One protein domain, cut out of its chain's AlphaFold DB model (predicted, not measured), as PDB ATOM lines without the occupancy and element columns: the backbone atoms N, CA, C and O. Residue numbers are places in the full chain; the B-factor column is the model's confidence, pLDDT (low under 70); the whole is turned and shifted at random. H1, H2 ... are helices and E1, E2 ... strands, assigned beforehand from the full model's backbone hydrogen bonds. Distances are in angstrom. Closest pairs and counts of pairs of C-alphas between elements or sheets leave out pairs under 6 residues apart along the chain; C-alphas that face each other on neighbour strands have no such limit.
ATOM      1  N   LYS A  69     138.452  79.493 129.848       62.88
ATOM      2  CA  LYS A  69     137.923  78.631 130.924       62.88
ATOM      3  C   LYS A  69     138.224  79.145 132.347       62.88
ATOM      4  O   LYS A  69     138.167  78.360 133.290       62.88
ATOM      5  N   SER A  70     138.615  80.409 132.486       58.22
ATOM      6  CA  SER A  70     139.097  81.033 133.722       58.22
ATOM      7  C   SER A  70     137.986  81.670 134.559       58.22
ATOM      8  O   SER A  70     138.126  81.721 135.778       58.22
ATOM      9  N   LEU A  71     136.859  82.070 133.954       64.12
ATOM     10  CA  LEU A  71     135.681  82.537 134.694       64.12
ATOM     11  C   LEU A  71     134.925  81.349 135.306       64.12
ATOM     12  O   LEU A  71     133.960  80.834 134.738       64.12
ATOM     13  N   ARG A  72     135.364  80.905 136.488       76.75
ATOM     14  CA  ARG A  72     134.490  80.138 137.381       76.75
ATOM     15  C   ARG A  72     133.522  81.117 138.035       76.75
ATOM     16  O   ARG A  72     133.918  81.903 138.893       76.75
ATOM     17  N   ALA A  73     132.262  81.074 137.618       85.00
ATOM     18  CA  ALA A  73     131.208  81.754 138.349       85.00
ATOM     19  C   ALA A  73     130.954  81.003 139.664       85.00
ATOM     20  O   ALA A  73     130.656  79.809 139.640       85.00
ATOM     21  N   SER A  74     131.074  81.698 140.792       90.44
ATOM     22  CA  SER A  74     130.625  81.212 142.097       90.44
ATOM     23  C   SER A  74     129.187  81.666 142.315       90.44
ATOM     24  O   SER A  74     128.860  82.825 142.056       90.44
ATOM     25  N   VAL A  75     128.316  80.768 142.768       93.94
ATOM     26  CA  VAL A  75     126.929  81.096 143.109       93.94
ATOM     27  C   VAL A  75     126.802  81.113 144.623       93.94
ATOM     28  O   VAL A  75     126.977  80.086 145.277       93.94
ATOM     29  N   GLU A  76     126.492  82.285 145.166       95.56
ATOM     30  CA  GLU A  76     126.112  82.492 146.560       95.56
ATOM     31  C   GLU A  76     124.583  82.525 146.647       95.56
ATOM     32  O   GLU A  76     123.936  83.295 145.934       95.56
ATOM     33  N   VAL A  77     123.999  81.715 147.529       94.69
ATOM     34  CA  VAL A  77     122.572  81.755 147.867       94.69
ATOM     35  C   VAL A  77     122.423  82.032 149.355       94.69
ATOM     36  O   VAL A  77     122.878  81.237 150.175       94.69
ATOM     37  N   ALA A  78     121.764  83.136 149.700       93.88
ATOM     38  CA  ALA A  78     121.459  83.510 151.077       93.88
ATOM     39  C   ALA A  78     119.975  83.268 151.391       93.88
ATOM     40  O   ALA A  78     119.093  83.657 150.623       93.88
ATOM     41  N   PHE A  79     119.702  82.646 152.537       93.31
ATOM     42  CA  PHE A  79     118.363  82.292 153.016       93.31
ATOM     43  C   PHE A  79     117.909  83.212 154.160       93.31
ATOM     44  O   PHE A  79     118.731  83.839 154.828       93.31
ATOM     45  N   ALA A  80     116.602  83.245 154.440       91.19
ATOM     46  CA  ALA A  80     116.021  84.066 155.515       91.19
ATOM     47  C   ALA A  80     116.581  83.754 156.918       91.19
ATOM     48  O   ALA A  80     116.566  84.609 157.796       91.19
ATOM     49  N   SER A  81     117.122  82.549 157.121       93.00
ATOM     50  CA  SER A  81     117.795  82.124 158.355       93.00
ATOM     51  C   SER A  81     119.209  82.699 158.545       93.00
ATOM     52  O   SER A  81     119.891  82.318 159.493       93.00
ATOM     53  N   GLY A  82     119.695  83.546 157.630       93.38
ATOM     54  CA  GLY A  82     121.081  84.031 157.614       93.38
ATOM     55  C   GLY A  82     122.101  82.996 157.122       93.38
ATOM     56  O   GLY A  82     123.290  83.295 157.037       93.38
ATOM     57  N   LEU A  83     121.656  81.784 156.770       93.56
ATOM     58  CA  LEU A  83     122.500  80.756 156.167       93.56
ATOM     59  C   LEU A  83     122.870  81.153 154.732       93.56
ATOM     60  O   LEU A  83     122.016  81.603 153.967       93.56
ATOM     61  N   VAL A  84     124.133  80.939 154.361       94.25
ATOM     62  CA  VAL A  84     124.663  81.208 153.018       94.25
ATOM     63  C   VAL A  84     125.298  79.937 152.451       94.25
ATOM     64  O   VAL A  84     126.156  79.331 153.091       94.25
ATOM     65  N   LEU A  85     124.883  79.531 151.249       93.50
ATOM     66  CA  LEU A  85     125.485  78.436 150.487       93.50
ATOM     67  C   LEU A  85     126.261  78.996 149.294       93.50
ATOM     68  O   LEU A  85     125.664  79.570 148.386       93.50
ATOM     69  N   CYS A  86     127.572  78.768 149.270       93.44
ATOM     70  CA  CYS A  86     128.425  79.063 148.121       93.44
ATOM     71  C   CYS A  86     128.751  77.766 147.370       93.44
ATOM     72  O   CYS A  86     129.221  76.805 147.981       93.44
ATOM     73  N   PHE A  87     128.538  77.730 146.053       92.38
ATOM     74  CA  PHE A  87     128.903  76.585 145.217       92.38
ATOM     75  C   PHE A  87     129.405  76.997 143.830       92.38
ATOM     76  O   PHE A  87     128.953  77.979 143.246       92.38
ATOM     77  N   GLU A  88     130.324  76.203 143.275       89.69
ATOM     78  CA  GLU A  88     130.735  76.295 141.871       89.69
ATOM     79  C   GLU A  88     129.796  75.427 141.002       89.69
ATOM     80  O   GLU A  88     129.950  74.198 140.980       89.69
ATOM     81  N   PRO A  89     128.814  75.995 140.276       85.50
ATOM     82  CA  PRO A  89     128.112  75.263 139.224       85.50
ATOM     83  C   PRO A  89     129.088  74.757 138.152       85.50
ATOM     84  O   PRO A  89     130.096  75.388 137.828       85.50
ATOM     85  N   ARG A  90     128.753  73.624 137.527       80.62
ATOM     86  CA  ARG A  90     129.480  73.148 136.342       80.62
ATOM     87  C   ARG A  90     129.265  74.144 135.197       80.62
ATOM     88  O   ARG A  90     128.192  74.726 135.078       80.62
ATOM     89  N   ASN A  91     130.265  74.323 134.330       71.75
ATOM     90  CA  ASN A  91     130.318  75.427 133.355       71.75
ATOM     91  C   ASN A  91     129.055  75.616 132.486       71.75
ATOM     92  O   ASN A  91     128.773  76.737 132.083       71.75
ATOM     93  N   ASN A  92     128.300  74.551 132.197       70.69
ATOM     94  CA  ASN A  92     127.095  74.601 131.356       70.69
ATOM     95  C   ASN A  92     125.811  74.981 132.128       70.69
ATOM     96  O   ASN A  92     124.745  75.106 131.523       70.69
ATOM     97  N   ASP A  93     125.888  75.100 133.454       82.69
ATOM     98  CA  ASP A  93     124.749  75.351 134.340       82.69
ATOM     99  C   ASP A  93     124.723  76.799 134.865       82.69
ATOM    100  O   ASP A  93     123.671  77.260 135.301       82.69
ATOM    101  N   VAL A  94     125.826  77.554 134.733       84.06
ATOM    102  CA  VAL A  94     125.908  78.993 135.070       84.06
ATOM    103  C   VAL A  94     124.815  79.792 134.355       84.06
ATOM    104  O   VAL A  94     124.047  80.502 134.999       84.06
ATOM    105  N   ASP A  95     124.683  79.618 133.036       84.00
ATOM    106  CA  ASP A  95     123.671  80.311 132.228       84.00
ATOM    107  C   ASP A  95     122.235  79.893 132.571       84.00
ATOM    108  O   ASP A  95     121.298  80.644 132.302       84.00
ATOM    109  N   LYS A  96     122.040  78.700 133.151       87.50
ATOM    110  CA  LYS A  96     120.727  78.247 133.629       87.50
ATOM    111  C   LYS A  96     120.388  78.932 134.944       87.50
ATOM    112  O   LYS A  96     119.316  79.515 135.044       87.50
ATOM    113  N   VAL A  97     121.319  78.928 135.903       85.31
ATOM    114  CA  VAL A  97     121.166  79.624 137.189       85.31
ATOM    115  C   VAL A  97     120.922  81.114 136.955       85.31
ATOM    116  O   VAL A  97     119.951  81.644 137.479       85.31
ATOM    117  N   ARG A  98     121.718  81.770 136.096       86.12
ATOM    118  CA  ARG A  98     121.500  83.165 135.681       86.12
ATOM    119  C   ARG A  98     120.076  83.375 135.153       86.12
ATOM    120  O   ARG A  98     119.348  84.179 135.718       86.12
ATOM    121  N   LYS A  99     119.621  82.572 134.183       90.38
ATOM    122  CA  LYS A  99     118.251  82.673 133.640       90.38
ATOM    123  C   LYS A  99     117.146  82.408 134.668       90.38
ATOM    124  O   LYS A  99     116.091  83.023 134.558       90.38
ATOM    125  N   MET A 100     117.356  81.530 135.650       85.62
ATOM    126  CA  MET A 100     116.400  81.310 136.746       85.62
ATOM    127  C   MET A 100     116.307  82.544 137.656       85.62
ATOM    128  O   MET A 100     115.206  82.996 137.963       85.62
ATOM    129  N   VAL A 101     117.456  83.135 138.018       88.19
ATOM    130  CA  VAL A 101     117.537  84.384 138.798       88.19
ATOM    131  C   VAL A 101     116.877  85.544 138.045       88.19
ATOM    132  O   VAL A 101     116.007  86.212 138.601       88.19
ATOM    133  N   ASP A 102     117.230  85.745 136.772       87.62
ATOM    134  CA  ASP A 102     116.723  86.840 135.929       87.62
ATOM    135  C   ASP A 102     115.193  86.797 135.776       87.62
ATOM    136  O   ASP A 102     114.528  87.834 135.774       87.62
ATOM    137  N   ARG A 103     114.618  85.591 135.665       91.00
ATOM    138  CA  ARG A 103     113.167  85.382 135.545       91.00
ATOM    139  C   ARG A 103     112.401  85.510 136.860       91.00
ATOM    140  O   ARG A 103     111.181  85.630 136.813       91.00
ATOM    141  N   LYS A 104     113.086  85.455 138.009       86.19
ATOM    142  CA  LYS A 104     112.472  85.342 139.347       86.19
ATOM    143  C   LYS A 104     111.520  84.139 139.476       86.19
ATOM    144  O   LYS A 104     110.550  84.196 140.228       86.19
ATOM    145  N   GLU A 105     111.779  83.059 138.733       83.75
ATOM    146  CA  GLU A 105     111.021  81.811 138.875       83.75
ATOM    147  C   GLU A 105     111.273  81.231 140.280       83.75
ATOM    148  O   GLU A 105     112.439  81.090 140.662       83.75
ATOM    149  N   PRO A 106     110.234  80.892 141.070       79.38
ATOM    150  CA  PRO A 106     110.432  80.251 142.364       79.38
ATOM    151  C   PRO A 106     111.044  78.863 142.155       79.38
ATOM    152  O   PRO A 106     110.537  78.052 141.380       79.38
ATOM    153  N   PHE A 107     112.151  78.586 142.843       78.50
ATOM    154  CA  PHE A 107     112.890  77.334 142.713       78.50
ATOM    155  C   PHE A 107     113.269  76.794 144.092       78.50
ATOM    156  O   PHE A 107     113.751  77.520 144.962       78.50
ATOM    157  N   HIS A 108     113.051  75.496 144.293       80.62
ATOM    158  CA  HIS A 108     113.303  74.836 145.570       80.62
ATOM    159  C   HIS A 108     114.706  74.223 145.594       80.62
ATOM    160  O   HIS A 108     115.072  73.439 144.717       80.62
ATOM    161  N   ILE A 109     115.495  74.561 146.617       82.38
ATOM    162  CA  ILE A 109     116.832  73.996 146.825       82.38
ATOM    163  C   ILE A 109     116.718  72.791 147.762       82.38
ATOM    164  O   ILE A 109     116.643  72.937 148.979       82.38
ATOM    165  N   THR A 110     116.729  71.589 147.187       81.44
ATOM    166  CA  THR A 110     116.686  70.326 147.936       81.44
ATOM    167  C   THR A 110     118.068  69.976 148.496       81.44
ATOM    168  O   THR A 110     118.909  69.402 147.798       81.44
ATOM    169  N   PRO A 207     115.067  80.921 149.092       89.75
ATOM    170  CA  PRO A 207     116.222  81.808 149.063       89.75
ATOM    171  C   PRO A 207     115.784  83.279 149.048       89.75
ATOM    172  O   PRO A 207     114.941  83.681 148.252       89.75
ATOM    173  N   VAL A 208     116.404  84.104 149.893       93.50
ATOM    174  CA  VAL A 208     116.144  85.554 149.975       93.50
ATOM    175  C   VAL A 208     116.959  86.331 148.942       93.50
ATOM    176  O   VAL A 208     116.499  87.346 148.425       93.50
ATOM    177  N   SER A 209     118.164  85.865 148.604       92.94
ATOM    178  CA  SER A 209     118.909  86.396 147.458       92.94
ATOM    179  C   SER A 209     119.850  85.360 146.851       92.94
ATOM    180  O   SER A 209     120.347  84.469 147.542       92.94
ATOM    181  N   ILE A 210     120.111  85.507 145.551       93.31
ATOM    182  CA  ILE A 210     121.150  84.780 144.820       93.31
ATOM    183  C   ILE A 210     122.094  85.807 144.207       93.31
ATOM    184  O   ILE A 210     121.640  86.768 143.584       93.31
ATOM    185  N   LYS A 211     123.401  85.593 144.344       92.62
ATOM    186  CA  LYS A 211     124.439  86.395 143.693       92.62
ATOM    187  C   LYS A 211     125.327  85.467 142.874       92.62
ATOM    188  O   LYS A 211     125.893  84.510 143.398       92.62
ATOM    189  N   VAL A 212     125.442  85.750 141.580       92.12
ATOM    190  CA  VAL A 212     126.345  85.029 140.673       92.12
ATOM    191  C   VAL A 212     127.604  85.875 140.505       92.12
ATOM    192  O   VAL A 212     127.609  86.852 139.759       92.12
ATOM    193  N   PHE A 213     128.664  85.513 141.223       88.50
ATOM    194  CA  PHE A 213     129.953  86.193 141.173       88.50
ATOM    195  C   PHE A 213     130.820  85.600 140.062       88.50
ATOM    196  O   PHE A 213     131.363  84.503 140.203       88.50
ATOM    197  N   GLU A 214     130.996  86.331 138.962       84.31
ATOM    198  CA  GLU A 214     132.025  86.003 137.974       84.31
ATOM    199  C   GLU A 214     133.401  86.411 138.508       84.31
ATOM    200  O   GLU A 214     133.776  87.584 138.478       84.31
ATOM    201  N   VAL A 215     134.168  85.437 139.004       81.50
ATOM    202  CA  VAL A 215     135.546  85.677 139.436       81.50
ATOM    203  C   VAL A 215     136.408  85.912 138.195       81.50
ATOM    204  O   VAL A 215     136.773  84.969 137.489       81.50
ATOM    205  N   GLN A 216     136.742  87.176 137.927       69.00
ATOM    206  CA  GLN A 216     137.682  87.556 136.873       69.00
ATOM    207  C   GLN A 216     139.112  87.169 137.271       69.00
ATOM    208  O   GLN A 216     139.880  87.960 137.813       69.00
ATOM    209  N   VAL A 217     139.469  85.909 137.016       71.00
ATOM    210  CA  VAL A 217     140.846  85.432 137.161       71.00
ATOM    211  C   VAL A 217     141.669  85.957 135.984       71.00
ATOM    212  O   VAL A 217     141.620  85.388 134.891       71.00
ATOM    213  N   ASN A 218     142.431  87.031 136.218       70.69
ATOM    214  CA  ASN A 218     143.413  87.570 135.269       70.69
ATOM    215  C   ASN A 218     144.311  86.453 134.717       70.69
ATOM    216  O   ASN A 218     144.741  85.578 135.473       70.69
ATOM    217  N   ASP A 219     144.654  86.502 133.425       63.38
ATOM    218  CA  ASP A 219     145.465  85.460 132.773       63.38
ATOM    219  C   ASP A 219     146.839  85.258 133.444       63.38
ATOM    220  O   ASP A 219     147.374  84.150 133.428       63.38
ATOM    221  N   GLU A 220     147.379  86.287 134.099       65.88
ATOM    222  CA  GLU A 220     148.592  86.230 134.928       65.88
ATOM    223  C   GLU A 220     148.386  85.367 136.184       65.88
ATOM    224  O   GLU A 220     149.136  84.420 136.422       65.88
ATOM    225  N   MET A 221     147.311  85.615 136.942       69.25
ATOM    226  CA  MET A 221     146.946  84.821 138.121       69.25
ATOM    227  C   MET A 221     146.560  83.385 137.736       69.25
ATOM    228  O   MET A 221     146.942  82.436 138.420       69.25
ATOM    229  N   PHE A 222     145.874  83.195 136.605       72.38
ATOM    230  CA  PHE A 222     145.595  81.863 136.068       72.38
ATOM    231  C   PHE A 222     146.887  81.140 135.653       72.38
ATOM    232  O   PHE A 222     147.018  79.936 135.880       72.38
ATOM    233  N   SER A 223     147.858  81.860 135.084       62.00
ATOM    234  CA  SER A 223     149.169  81.312 134.708       62.00
ATOM    235  C   SER A 223     150.000  80.911 135.927       62.00
ATOM    236  O   SER A 223     150.569  79.819 135.925       62.00
ATOM    237  N   ALA A 224     149.998  81.719 136.993       65.38
ATOM    238  CA  ALA A 224     150.635  81.379 138.265       65.38
ATOM    239  C   ALA A 224     150.010  80.115 138.891       65.38
ATOM    240  O   ALA A 224     150.718  79.156 139.200       65.38
ATOM    241  N   LEU A 225     148.675  80.061 138.990       65.06
ATOM    242  CA  LEU A 225     147.948  78.926 139.579       65.06
ATOM    243  C   LEU A 225     148.117  77.610 138.799       65.06
ATOM    244  O   LEU A 225     148.098  76.533 139.394       65.06
ATOM    245  N   ASN A 226     148.294  77.666 137.474       63.38
ATOM    246  CA  ASN A 226     148.470  76.475 136.629       63.38
ATOM    247  C   ASN A 226     149.939  76.050 136.443       63.38
ATOM    248  O   ASN A 226     150.196  75.056 135.754       63.38
ATOM    249  N   ASN A 227     150.899  76.768 137.031       57.97
ATOM    250  CA  ASN A 227     152.326  76.479 136.887       57.97
ATOM    251  C   ASN A 227     153.072  76.407 138.243       57.97
ATOM    252  O   ASN A 227     154.126  77.029 138.383       57.97
ATOM    253  N   PRO A 228     152.565  75.655 139.247       51.19
ATOM    254  CA  PRO A 228     153.229  75.532 140.539       51.19
ATOM    255  C   PRO A 228     154.599  74.866 140.381       51.19
ATOM    256  O   PRO A 228     154.716  73.751 139.860       51.19
ATOM    257  N   CYS A 229     155.645  75.530 140.873       55.12
ATOM    258  CA  CYS A 229     156.942  74.892 141.040       55.12
ATOM    259  C   CYS A 229     156.828  73.709 142.012       55.12
ATOM    260  O   CYS A 229     156.119  73.776 143.012       55.12
ATOM    261  N   LYS A 230     157.605  72.642 141.786       47.34
ATOM    262  CA  LYS A 230     157.935  71.669 142.847       47.34
ATOM    263  C   LYS A 230     159.108  72.173 143.700       47.34
ATOM    264  O   LYS A 230     160.057  71.454 143.991       47.34
ATOM    265  N   CYS A 231     159.028  73.451 144.046       56.78
ATOM    266  CA  CYS A 231     159.817  74.121 145.065       56.78
ATOM    267  C   CYS A 231     159.441  73.514 146.431       56.78
ATOM    268  O   CYS A 231     158.261  73.325 146.716       56.78
ATOM    269  N   HIS A 232     160.423  73.144 147.264       49.72
ATOM    270  CA  HIS A 232     160.142  72.377 148.493       49.72
ATOM    271  C   HIS A 232     159.377  73.193 149.556       49.72
ATOM    272  O   HIS A 232     158.691  72.623 150.404       49.72
ATOM    273  N   PHE A 233     159.457  74.523 149.474       44.72
ATOM    274  CA  PHE A 233     158.759  75.473 150.333       44.72
ATOM    275  C   PHE A 233     157.541  76.025 149.582       44.72
ATOM    276  O   PHE A 233     157.685  76.551 148.478       44.72
TER     277      PHE A 233
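This is residues 69 to 110 and 207 to 233 of the 811 residues of the protein "Copper-fist domain-containing protein" of Batrachochytrium salamandrivorans (UniProt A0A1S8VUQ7). A three-stranded antiparallel sheet, E2 - E1 - E3, has helix H1 over one face, making two layers; beyond E3 the backbone reaches away to short H2, and residues 226 to 233 stick out. The printed part has 69 residues with two named helices and three named strands, in the order E1 E2 H1 E3 H2, class mixed. It is loose, radius of gyration of the C-alphas 15.9 A, spanning 49 by 25 by 18 A.

E1, residues 73 to 79, and E2, residues 84 to 87, form a hairpin; N 77 and O 85 are 2.8 A apart, within hydrogen-bond range. E3, residues 207 to 214, is antiparallel to E1 at 164 degrees, with N 76 and O 211 within range at 2.9 A. H1, residues 94 to 103, is on the sheet at a height of 9.7 A, over E1 and E3; its closest C-alphas to E3 are Val 101 and Ile 210, 7.0 A. H2, residues 219 to 225, is not on the sheet. In H1 and H2 every O i to N i+4 pair is within range.

E1 begins at C-alpha 73 (131.208, 81.754, 138.349) and measures 19.5 A, E2 10.0 A, H1 14.3 A, E3 19.8 A. H2, 9.8 A, ends at C-alpha 225 (147.948, 78.926, 139.579).

Residues 111 to 206 are not printed; C-alphas 110 and 207 are 11.5 A apart. Of the links printed whole, none is long. pLDDT is under 70 at 18 residues, among them 223 to 233.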